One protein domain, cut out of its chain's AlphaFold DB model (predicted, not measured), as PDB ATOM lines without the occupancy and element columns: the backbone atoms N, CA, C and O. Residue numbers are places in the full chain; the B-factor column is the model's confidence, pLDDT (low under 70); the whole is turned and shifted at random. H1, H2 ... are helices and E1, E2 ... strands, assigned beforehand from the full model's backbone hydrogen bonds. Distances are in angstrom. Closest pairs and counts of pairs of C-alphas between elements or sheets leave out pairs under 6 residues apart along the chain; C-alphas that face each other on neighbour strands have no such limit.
ATOM      1  N   LYS A 274     197.848 113.095 177.272       84.06
ATOM      2  CA  LYS A 274     199.050 112.527 177.880       84.06
ATOM      3  C   LYS A 274     199.285 113.203 179.220       84.06
ATOM      4  O   LYS A 274     199.441 114.422 179.293       84.06
ATOM      5  N   THR A 275     199.305 112.403 180.279       87.44
ATOM      6  CA  THR A 275     199.625 112.864 181.630       87.44
ATOM      7  C   THR A 275     201.058 112.479 181.978       87.44
ATOM      8  O   THR A 275     201.462 111.333 181.798       87.44
ATOM      9  N   ILE A 276     201.827 113.445 182.471       89.19
ATOM     10  CA  ILE A 276     203.218 113.296 182.889       89.19
ATOM     11  C   ILE A 276     203.312 113.756 184.342       89.19
ATOM     12  O   ILE A 276     202.933 114.880 184.667       89.19
ATOM     13  N   GLU A 277     203.813 112.901 185.229       89.44
ATOM     14  CA  GLU A 277     204.096 113.288 186.611       89.44
ATOM     15  C   GLU A 277     205.541 113.767 186.738       89.44
ATOM     16  O   GLU A 277     206.486 113.062 186.388       89.44
ATOM     17  N   ILE A 278     205.714 114.988 187.236       86.31
ATOM     18  CA  ILE A 278     207.003 115.664 187.333       86.31
ATOM     19  C   ILE A 278     207.352 115.847 188.809       86.31
ATOM     20  O   ILE A 278     206.620 116.551 189.505       86.31
ATOM     21  N   PRO A 279     208.473 115.308 189.314       83.38
ATOM     22  CA  PRO A 279     208.900 115.572 190.680       83.38
ATOM     23  C   PRO A 279     209.171 117.072 190.902       83.38
ATOM     24  O   PRO A 279     210.057 117.656 190.288       83.38
ATOM     25  N   ALA A 280     208.442 117.695 191.823       78.44
ATOM     26  CA  ALA A 280     208.556 119.081 192.270       78.44
ATOM     27  C   ALA A 280     209.960 119.437 192.786       78.44
ATOM     28  O   ALA A 280     210.354 120.595 192.717       78.44
ATOM     29  N   GLY A 281     210.736 118.454 193.262       77.25
ATOM     30  CA  GLY A 281     212.145 118.653 193.627       77.25
ATOM     31  C   GLY A 281     213.059 118.971 192.437       77.25
ATOM     32  O   GLY A 281     214.149 119.490 192.645       77.25
ATOM     33  N   LYS A 282     212.618 118.694 191.200       70.69
ATOM     34  CA  LYS A 282     213.341 119.044 189.965       70.69
ATOM     35  C   LYS A 282     213.084 120.483 189.491       70.69
ATOM     36  O   LYS A 282     213.674 120.888 188.498       70.69
ATOM     37  N   TRP A 283     212.224 121.248 190.171       68.38
ATOM     38  CA  TRP A 283     211.950 122.653 189.850       68.38
ATOM     39  C   TRP A 283     212.870 123.543 190.691       68.38
ATOM     40  O   TRP A 283     212.688 123.658 191.905       68.38
ATOM     41  N   THR A 284     213.865 124.174 190.067       50.84
ATOM     42  CA  THR A 284     214.973 124.847 190.778       50.84
ATOM     43  C   THR A 284     214.554 126.056 191.613       50.84
ATOM     44  O   THR A 284     215.244 126.409 192.568       50.84
ATOM     45  N   ARG A 285     213.417 126.687 191.290       60.44
ATOM     46  CA  ARG A 285     212.888 127.869 192.002       60.44
ATOM     47  C   ARG A 285     211.587 127.610 192.764       60.44
ATOM     48  O   ARG A 285     210.929 128.549 193.200       60.44
ATOM     49  N   GLY A 286     211.231 126.340 192.953       69.88
ATOM     50  CA  GLY A 286     209.946 125.942 193.512       69.88
ATOM     51  C   GLY A 286     208.823 126.030 192.475       69.88
ATOM     52  O   GLY A 286     208.694 127.001 191.732       69.88
ATOM     53  N   ALA A 287     207.986 124.991 192.457       67.12
ATOM     54  CA  ALA A 287     206.874 124.798 191.524       67.12
ATOM     55  C   ALA A 287     206.043 126.063 191.245       67.12
ATOM     56  O   ALA A 287     205.746 126.429 190.113       67.12
ATOM     57  N   HIS A 288     205.671 126.739 192.329       71.25
ATOM     58  CA  HIS A 288     204.706 127.829 192.312       71.25
ATOM     59  C   HIS A 288     205.276 129.118 191.712       71.25
ATOM     60  O   HIS A 288     204.579 129.800 190.966       71.25
ATOM     61  N   GLU A 289     206.556 129.412 191.951       75.56
ATOM     62  CA  GLU A 289     207.196 130.620 191.423       75.56
ATOM     63  C   GLU A 289     207.434 130.511 189.913       75.56
ATOM     64  O   GLU A 289     207.167 131.458 189.176       75.56
ATOM     65  N   GLN A 290     207.838 129.331 189.429       73.00
ATOM     66  CA  GLN A 290     207.972 129.064 187.991       73.00
ATOM     67  C   GLN A 290     206.606 129.088 187.279       73.00
ATOM     68  O   GLN A 290     206.474 129.684 186.211       73.00
ATOM     69  N   MET A 291     205.552 128.538 187.899       74.06
ATOM     70  CA  MET A 291     204.176 128.666 187.395       74.06
ATOM     71  C   MET A 291     203.739 130.138 187.306       74.06
ATOM     72  O   MET A 291     203.117 130.536 186.323       74.06
ATOM     73  N   ARG A 292     204.116 130.981 188.276       75.12
ATOM     74  CA  ARG A 292     203.885 132.434 188.210       75.12
ATOM     75  C   ARG A 292     204.711 133.112 187.124       75.12
ATOM     76  O   ARG A 292     204.188 133.990 186.443       75.12
ATOM     77  N   THR A 293     205.946 132.686 186.876       77.06
ATOM     78  CA  THR A 293     206.744 133.252 185.775       77.06
ATOM     79  C   THR A 293     206.115 132.941 184.413       77.06
ATOM     80  O   THR A 293     206.089 133.805 183.537       77.06
ATOM     81  N   LEU A 294     205.493 131.765 184.255       72.38
ATOM     82  CA  LEU A 294     204.697 131.452 183.063       72.38
ATOM     83  C   LEU A 294     203.520 132.420 182.890       72.38
ATOM     84  O   LEU A 294     203.241 132.820 181.765       72.38
ATOM     85  N   THR A 295     202.890 132.891 183.970       72.44
ATOM     86  CA  THR A 295     201.817 133.900 183.856       72.44
ATOM     87  C   THR A 295     202.291 135.277 183.387       72.44
ATOM     88  O   THR A 295     201.490 136.066 182.894       72.44
ATOM     89  N   THR A 296     203.592 135.565 183.501       65.94
ATOM     90  CA  THR A 296     204.200 136.823 183.027       65.94
ATOM     91  C   THR A 296     204.743 136.751 181.598       65.94
ATOM     92  O   THR A 296     205.189 137.758 181.053       65.94
ATOM     93  N   SER A 297     204.726 135.566 180.991       71.19
ATOM     94  CA  SER A 297     205.213 135.337 179.631       71.19
ATOM     95  C   SER A 297     204.185 135.755 178.563       71.19
ATOM     96  O   SER A 297     203.058 136.131 178.870       71.19
ATOM     97  N   SER A 298     204.557 135.689 177.279       76.31
ATOM     98  CA  SER A 298     203.686 136.031 176.140       76.31
ATOM     99  C   SER A 298     202.542 135.036 175.878       76.31
ATOM    100  O   SER A 298     201.820 135.188 174.891       76.31
ATOM    101  N   TYR A 299     202.389 134.003 176.710       83.12
ATOM    102  CA  TYR A 299     201.364 132.971 176.555       83.12
ATOM    103  C   TYR A 299     200.103 133.316 177.338       83.12
ATOM    104  O   TYR A 299     200.139 133.983 178.373       83.12
ATOM    105  N   TYR A 300     198.960 132.835 176.856       84.31
ATOM    106  CA  TYR A 300     197.722 132.965 177.607       84.31
ATOM    107  C   TYR A 300     197.710 131.934 178.739       84.31
ATOM    108  O   TYR A 300     197.716 130.727 178.503       84.31
ATOM    109  N   THR A 301     197.678 132.413 179.980       90.12
ATOM    110  CA  THR A 301     197.622 131.564 181.174       90.12
ATOM    111  C   THR A 301     196.379 131.846 182.002       90.12
ATOM    112  O   THR A 301     195.956 132.998 182.116       90.12
ATOM    113  N   ARG A 302     195.821 130.816 182.640       90.56
ATOM    114  CA  ARG A 302     194.667 130.959 183.534       90.56
ATOM    115  C   ARG A 302     194.716 129.952 184.679       90.56
ATOM    116  O   ARG A 302     194.852 128.754 184.445       90.56
ATOM    117  N   TRP A 303     194.518 130.426 185.907       92.00
ATOM    118  CA  TRP A 303     194.255 129.556 187.053       92.00
ATOM    119  C   TRP A 303     192.849 128.948 186.948       92.00
ATOM    120  O   TRP A 303     191.868 129.664 186.728       92.00
ATOM    121  N   LEU A 304     192.757 127.622 187.060       89.06
ATOM    122  CA  LEU A 304     191.509 126.855 186.948       89.06
ATOM    123  C   LEU A 304     190.803 126.660 188.294       89.06
ATOM    124  O   LEU A 304     189.661 126.209 188.332       89.06
ATOM    125  N   ASP A 305     191.467 126.980 189.400       87.19
ATOM    126  CA  ASP A 305     190.883 126.958 190.735       87.19
ATOM    127  C   ASP A 305     191.327 128.172 191.559       87.19
ATOM    128  O   ASP A 305     192.337 128.813 191.269       87.19
ATOM    129  N   ALA A 306     190.539 128.489 192.589       82.19
ATOM    130  CA  ALA A 306     190.796 129.606 193.498       82.19
ATOM    131  C   ALA A 306     192.018 129.379 194.404       82.19
ATOM    132  O   ALA A 306     192.536 130.327 194.986       82.19
ATOM    133  N   ASN A 307     192.482 128.131 194.515       85.81
ATOM    134  CA  ASN A 307     193.585 127.740 195.389       85.81
ATOM    135  C   ASN A 307     194.953 127.806 194.688       85.81
ATOM    136  O   ASN A 307     195.943 127.361 195.271       85.81
ATOM    137  N   GLU A 308     195.008 128.301 193.445       88.25
ATOM    138  CA  GLU A 308     196.211 128.342 192.605       88.25
ATOM    139  C   GLU A 308     196.923 126.975 192.508       88.25
ATOM    140  O   GLU A 308     198.152 126.872 192.551       88.25
ATOM    141  N   ARG A 309     196.151 125.887 192.415       87.44
ATOM    142  CA  ARG A 309     196.677 124.520 192.280       87.44
ATOM    143  C   ARG A 309     196.757 124.080 190.833       87.44
ATOM    144  O   ARG A 309     197.660 123.316 190.500       87.44
ATOM    145  N   ARG A 310     195.839 124.546 189.987       91.75
ATOM    146  CA  ARG A 310     195.785 124.182 188.570       91.75
ATOM    147  C   ARG A 310     196.008 125.387 187.673       91.75
ATOM    148  O   ARG A 310     195.174 126.291 187.642       91.75
ATOM    149  N   LEU A 311     197.107 125.385 186.926       93.12
ATOM    150  CA  LEU A 311     197.423 126.404 185.926       93.12
ATOM    151  C   LEU A 311     197.242 125.825 184.530       93.12
ATOM    152  O   LEU A 311     197.894 124.850 184.168       93.12
ATOM    153  N   MET A 312     196.390 126.460 183.739       93.50
ATOM    154  CA  MET A 312     196.276 126.212 182.311       93.50
ATOM    155  C   MET A 312     197.191 127.171 181.552       93.50
ATOM    156  O   MET A 312     197.145 128.380 181.792       93.50
ATOM    157  N   VAL A 313     197.971 126.639 180.616       92.25
ATOM    158  CA  VAL A 313     198.821 127.396 179.696       92.25
ATOM    159  C   VAL A 313     198.421 127.039 178.270       92.25
ATOM    160  O   VAL A 313     198.479 125.875 177.875       92.25
ATOM    161  N   ASP A 314     197.997 128.040 177.506       89.50
ATOM    162  CA  ASP A 314     197.709 127.909 176.082       89.50
ATOM    163  C   ASP A 314     198.971 128.221 175.271       89.50
ATOM    164  O   ASP A 314     199.435 129.363 175.208       89.50
ATOM    165  N   LEU A 315     199.522 127.177 174.657       86.62
ATOM    166  CA  LEU A 315     200.717 127.225 173.821       86.62
ATOM    167  C   LEU A 315     200.372 127.272 172.328       86.62
ATOM    168  O   LEU A 315     201.266 127.223 171.488       86.62
ATOM    169  N   SER A 316     199.096 127.402 171.961       84.50
ATOM    170  CA  SER A 316     198.644 127.320 170.566       84.50
ATOM    171  C   SER A 316     199.255 128.389 169.667       84.50
ATOM    172  O   SER A 316     199.526 128.125 168.500       84.50
ATOM    173  N   THR A 317     199.524 129.580 170.207       77.31
ATOM    174  CA  THR A 317     200.213 130.660 169.483       77.31
ATOM    175  C   THR A 317     201.700 130.381 169.276       77.31
ATOM    176  O   THR A 317     202.274 130.893 168.318       77.31
ATOM    177  N   ALA A 318     202.307 129.557 170.139       75.44
ATOM    178  CA  ALA A 318     203.668 129.053 169.971       75.44
ATOM    179  C   ALA A 318     203.735 128.038 168.824       75.44
ATOM    180  O   ALA A 318     204.686 128.043 168.052       75.44
ATOM    181  N   VAL A 319     202.706 127.190 168.711       70.88
ATOM    182  CA  VAL A 319     202.624 126.134 167.691       70.88
ATOM    183  C   VAL A 319     202.199 126.677 166.329       70.88
ATOM    184  O   VAL A 319     202.724 126.273 165.296       70.88
ATOM    185  N   CYS A 320     201.243 127.602 166.315       75.12
ATOM    186  CA  CYS A 320     200.654 128.153 165.106       75.12
ATOM    187  C   CYS A 320     200.349 129.645 165.294       75.12
ATOM    188  O   CYS A 320     199.347 130.033 165.901       75.12
ATOM    189  N   SER A 321     201.176 130.501 164.689       67.31
ATOM    190  CA  SER A 321     201.019 131.964 164.732       67.31
ATOM    191  C   SER A 321     199.701 132.462 164.113       67.31
ATOM    192  O   SER A 321     199.217 133.538 164.462       67.31
ATOM    193  N   HIS A 322     199.078 131.673 163.230       61.09
ATOM    194  CA  HIS A 322     197.793 131.981 162.586       61.09
ATOM    195  C   HIS A 322     196.568 131.457 163.348       61.09
ATOM    196  O   HIS A 322     195.435 131.693 162.933       61.09
ATOM    197  N   CYS A 323     196.771 130.767 164.469       55.41
ATOM    198  CA  CYS A 323     195.712 130.108 165.224       55.41
ATOM    199  C   CYS A 323     195.264 130.913 166.454       55.41
ATOM    200  O   CYS A 323     194.729 130.349 167.407       55.41
ATOM    201  N   ALA A 324     195.460 132.237 166.439       55.53
ATOM    202  CA  ALA A 324     195.040 133.125 167.518       55.53
ATOM    203  C   ALA A 324     193.548 132.915 167.852       55.53
ATOM    204  O   ALA A 324     192.670 133.160 167.026       55.53
ATOM    205  N   GLY A 325     193.269 132.438 169.070       58.88
ATOM    206  CA  GLY A 325     191.915 132.148 169.554       58.88
ATOM    207  C   GLY A 325     191.441 130.694 169.411       58.88
ATOM    208  O   GLY A 325     190.301 130.415 169.779       58.88
ATOM    209  N   ARG A 326     192.276 129.765 168.921       67.56
ATOM    210  CA  ARG A 326     192.010 128.314 168.936       67.56
ATOM    211  C   ARG A 326     192.981 127.605 169.881       67.56
ATOM    212  O   ARG A 326     194.183 127.802 169.763       67.56
ATOM    213  N   PHE A 327     192.455 126.755 170.765       73.00
ATOM    214  CA  PHE A 327     193.233 125.920 171.684       73.00
ATOM    215  C   PHE A 327     193.716 124.647 170.969       73.00
ATOM    216  O   PHE A 327     193.070 123.606 171.035       73.00
ATOM    217  N   LEU A 328     194.820 124.752 170.235       78.69
ATOM    218  CA  LEU A 328     195.509 123.617 169.625       78.69
ATOM    219  C   LEU A 328     196.325 122.831 170.652       78.69
ATOM    220  O   LEU A 328     196.222 121.611 170.698       78.69
ATOM    221  N   LEU A 329     197.095 123.530 171.489       84.81
ATOM    222  CA  LEU A 329     197.955 122.920 172.497       84.81
ATOM    223  C   LEU A 329     197.768 123.625 173.838       84.81
ATOM    224  O   LEU A 329     198.138 124.783 174.021       84.81
ATOM    225  N   VAL A 330     197.199 122.892 174.780       89.50
ATOM    226  CA  VAL A 330     196.887 123.303 176.140       89.50
ATOM    227  C   VAL A 330     197.583 122.357 177.098       89.50
ATOM    228  O   VAL A 330     197.399 121.139 177.067       89.50
ATOM    229  N   VAL A 331     198.358 122.953 177.994       93.38
ATOM    230  CA  VAL A 331     199.042 122.244 179.066       93.38
ATOM    231  C   VAL A 331     198.414 122.654 180.386       93.38
ATOM    232  O   VAL A 331     198.316 123.841 180.698       93.38
ATOM    233  N   VAL A 332     197.975 121.673 181.169       94.50
ATOM    234  CA  VAL A 332     197.446 121.892 182.516       94.50
ATOM    235  C   VAL A 332     198.437 121.347 183.529       94.50
ATOM    236  O   VAL A 332     198.707 120.150 183.555       94.50
ATOM    237  N   PHE A 333     198.953 122.225 184.381       93.38
ATOM    238  CA  PHE A 333     199.793 121.876 185.521       93.38
ATOM    239  C   PHE A 333     198.933 121.808 186.778       93.38
ATOM    240  O   PHE A 333     198.281 122.788 187.117       93.38
ATOM    241  N   GLU A 334     198.948 120.683 187.484       93.44
ATOM    242  CA  GLU A 334     198.201 120.436 188.715       93.44
ATOM    243  C   GLU A 334     199.155 120.112 189.873       93.44
ATOM    244  O   GLU A 334     199.912 119.138 189.842       93.44
ATOM    245  N   LYS A 335     199.099 120.925 190.931       88.19
ATOM    246  CA  LYS A 335     199.805 120.676 192.188       88.19
ATOM    247  C   LYS A 335     199.018 119.678 193.038       88.19
ATOM    248  O   LYS A 335     197.965 119.996 193.589       88.19
ATOM    249  N   MET A 336     199.576 118.486 193.198       87.75
ATOM    250  CA  MET A 336     198.987 117.407 193.988       87.75
ATOM    251  C   MET A 336     199.137 117.678 195.497       87.75
ATOM    252  O   MET A 336     200.211 118.065 195.953       87.75
ATOM    253  N   HIS A 337     198.077 117.446 196.281       75.19
ATOM    254  CA  HIS A 337     197.970 117.889 197.684       75.19
ATOM    255  C   HIS A 337     199.075 117.365 198.614       75.19
ATOM    256  O   HIS A 337     199.500 118.076 199.518       75.19
ATOM    257  N   ASN A 338     199.563 116.147 198.365       72.56
ATOM    258  CA  ASN A 338     200.466 115.428 199.270       72.56
ATOM    259  C   ASN A 338     201.683 114.821 198.557       72.56
ATOM    260  O   ASN A 338     202.442 114.066 199.159       72.56
ATOM    261  N   SER A 339     201.866 115.104 197.268       70.38
ATOM    262  CA  SER A 339     202.953 114.501 196.505       70.38
ATOM    263  C   SER A 339     204.052 115.524 196.261       70.38
ATOM    264  O   SER A 339     203.777 116.689 195.973       70.38
ATOM    265  N   LYS A 340     205.308 115.072 196.287       83.44
ATOM    266  CA  LYS A 340     206.436 115.833 195.742       83.44
ATOM    267  C   LYS A 340     206.376 115.896 194.212       83.44
ATOM    268  O   LYS A 340     207.424 116.089 193.621       83.44
ATOM    269  N   ASN A 341     205.214 115.722 193.579       86.12
ATOM    270  CA  ASN A 341     205.021 115.724 192.136       86.12
ATOM    271  C   ASN A 341     203.984 116.781 191.721       86.12
ATOM    272  O   ASN A 341     203.041 117.101 192.449       86.12
ATOM    273  N   ILE A 342     204.167 117.305 190.517       88.94
ATOM    274  CA  ILE A 342     203.220 118.116 189.762       88.94
ATOM    275  C   ILE A 342     202.731 117.236 188.623       88.94
ATOM    276  O   ILE A 342     203.534 116.613 187.928       88.94
ATOM    277  N   ARG A 343     201.423 117.183 188.417       91.38
ATOM    278  CA  ARG A 343     200.841 116.486 187.277       91.38
ATOM    279  C   ARG A 343     200.719 117.459 186.112       91.38
ATOM    280  O   ARG A 343     200.113 118.512 186.256       91.38
ATOM    281  N   MET A 344     201.286 117.111 184.968       93.94
ATOM    282  CA  MET A 344     201.148 117.860 183.727       93.94
ATOM    283  C   MET A 344     200.269 117.070 182.762       93.94
ATOM    284  O   MET A 344     200.603 115.942 182.415       93.94
ATOM    285  N   THR A 345     199.163 117.651 182.315       92.56
ATOM    286  CA  THR A 345     198.250 117.037 181.345       92.56
ATOM    287  C   THR A 345     198.277 117.839 180.054       92.56
ATOM    288  O   THR A 345     198.037 119.044 180.074       92.56
ATOM    289  N   ILE A 346     198.569 117.173 178.939       92.25
ATOM    290  CA  ILE A 346     198.656 117.770 177.602       92.25
ATOM    291  C   ILE A 346     197.515 117.208 176.753       92.25
ATOM    292  O   ILE A 346     197.364 115.985 176.688       92.25
ATOM    293  N   ASN A 347     196.731 118.065 176.093       85.50
ATOM    294  CA  ASN A 347     195.803 117.610 175.054       85.50
ATOM    295  C   ASN A 347     196.618 117.239 173.802       85.50
ATOM    296  O   ASN A 347     197.190 118.097 173.136       85.50
ATOM    297  N   CYS A 348     196.743 115.946 173.524       70.69
ATOM    298  CA  CYS A 348     197.477 115.485 172.351       70.69
ATOM    299  C   CYS A 348     196.471 115.217 171.233       70.69
ATOM    300  O   CYS A 348     195.446 114.583 171.461       70.69
ATOM    301  N   VAL A 349     196.767 115.714 170.035       58.12
ATOM    302  CA  VAL A 349     196.204 115.165 168.797       58.12
ATOM    303  C   VAL A 349     197.081 113.959 168.449       58.12
ATOM    304  O   VAL A 349     198.297 114.049 168.639       58.12
ATOM    305  N   ASP A 350     196.491 112.850 167.996       52.31
ATOM    306  CA  ASP A 350     197.154 111.538 167.843       52.31
ATOM    307  C   ASP A 350     198.441 111.543 166.977       52.31
ATOM    308  O   ASP A 350     199.224 110.597 167.037       52.31
ATOM    309  N   ASP A 351     198.729 112.630 166.252       54.56
ATOM    310  CA  ASP A 351     199.903 112.791 165.380       54.56
ATOM    311  C   ASP A 351     201.167 113.364 166.062       54.56
ATOM    312  O   ASP A 351     202.217 113.478 165.425       54.56
ATOM    313  N   LEU A 352     201.116 113.759 167.341       55.47
ATOM    314  CA  LEU A 352     202.310 114.218 168.068       55.47
ATOM    315  C   LEU A 352     203.051 113.032 168.705       55.47
ATOM    316  O   LEU A 352     202.708 112.583 169.801       55.47
ATOM    317  N   ASP A 353     204.116 112.557 168.049       55.62
ATOM    318  CA  ASP A 353     204.987 111.513 168.601       55.62
ATOM    319  C   ASP A 353     205.812 112.036 169.792       55.62
ATOM    320  O   ASP A 353     206.933 112.532 169.682       55.62
TER     321      ASP A 353
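What this domain is: This is residues 274 to 353 of the 735 residues of an uncharacterized protein of Pristionchus pacificus (UniProt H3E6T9). What does the model look like at first sight? One twisted sheet of five antiparallel strands makes a slab, with helix H1 packed over one face and no named helix over the other; the small helix H2 sits past the end of E3. What is it made of, and in which order? The printed part has 80 residues with two named helices and five named strands, along the chain E1, H1, E2, E3, H2, E4, E5, and the sheet's order is E1, E5, E4, E3, E2; the class is mixed, helices and strands. How large is it? It is compact, with a radius of gyration of the C-alphas of 13.1 A, and spans 39 by 28 by 24 A.

Where its parts are: Where do the first elements lie? E1 is residues 274 to 279, 16.4 A long, and begins at C-alpha 274 (199.050, 112.527, 177.880). H1 is residues 287 to 295, 12.9 A, with C-alpha 287 at (206.874, 124.798, 191.524). What follows? E2 is residues 300 to 303, 10.6 A, and E3 residues 310 to 314, 13.2 A. H2 is residues 316 to 319, 5.1 A. Where do the last strands run? E4 is residues 330 to 335, 16.5 A. E5 is residues 341 to 347, 19.5 A, and ends at C-alpha 347 (195.803, 117.610, 175.054).

How they stand to each other: How are the strands joined? From edge strand E1, N 276 and O 344 of E5 are 2.8 A apart, and in the hairpin of E4 and E5 N 332 and O 345 are 2.8 A apart. N 313 of E3 and O 331 of E4 are 2.8 A apart; in the hairpin of E2 and E3, with E2 the other edge strand, N 302 and O 312 are 2.9 A apart. Where is H1? It is on the sheet at a height over the sheet of 8.2 A, over E4 and only just over E3, with 3 of its C-alphas there. It runs along the strands, at 24 degrees to E4 on the local plane; its closest C-alphas to E3 are those of Met 291 and Leu 311, 7.3 A. And H2? It is only just not on the sheet, with 4 pairs of C-alphas within 10 A, and is apart from H1. What of the helix backbones? In H1 every O i to N i+4 pair is within hydrogen-bond range; H2 is too short for such a pair.

The domain as a whole: How far does it reach? The two C-alphas farthest apart are those of His 322 and Asn 338, 40.3 A. Are there cuts or long links? The printed part has no cut, and no link is long. Where is confidence low? The mean pLDDT of the printed part is 78.5; residues 283 to 287, 296, 321 to 326 and 349 to 353 are under 70.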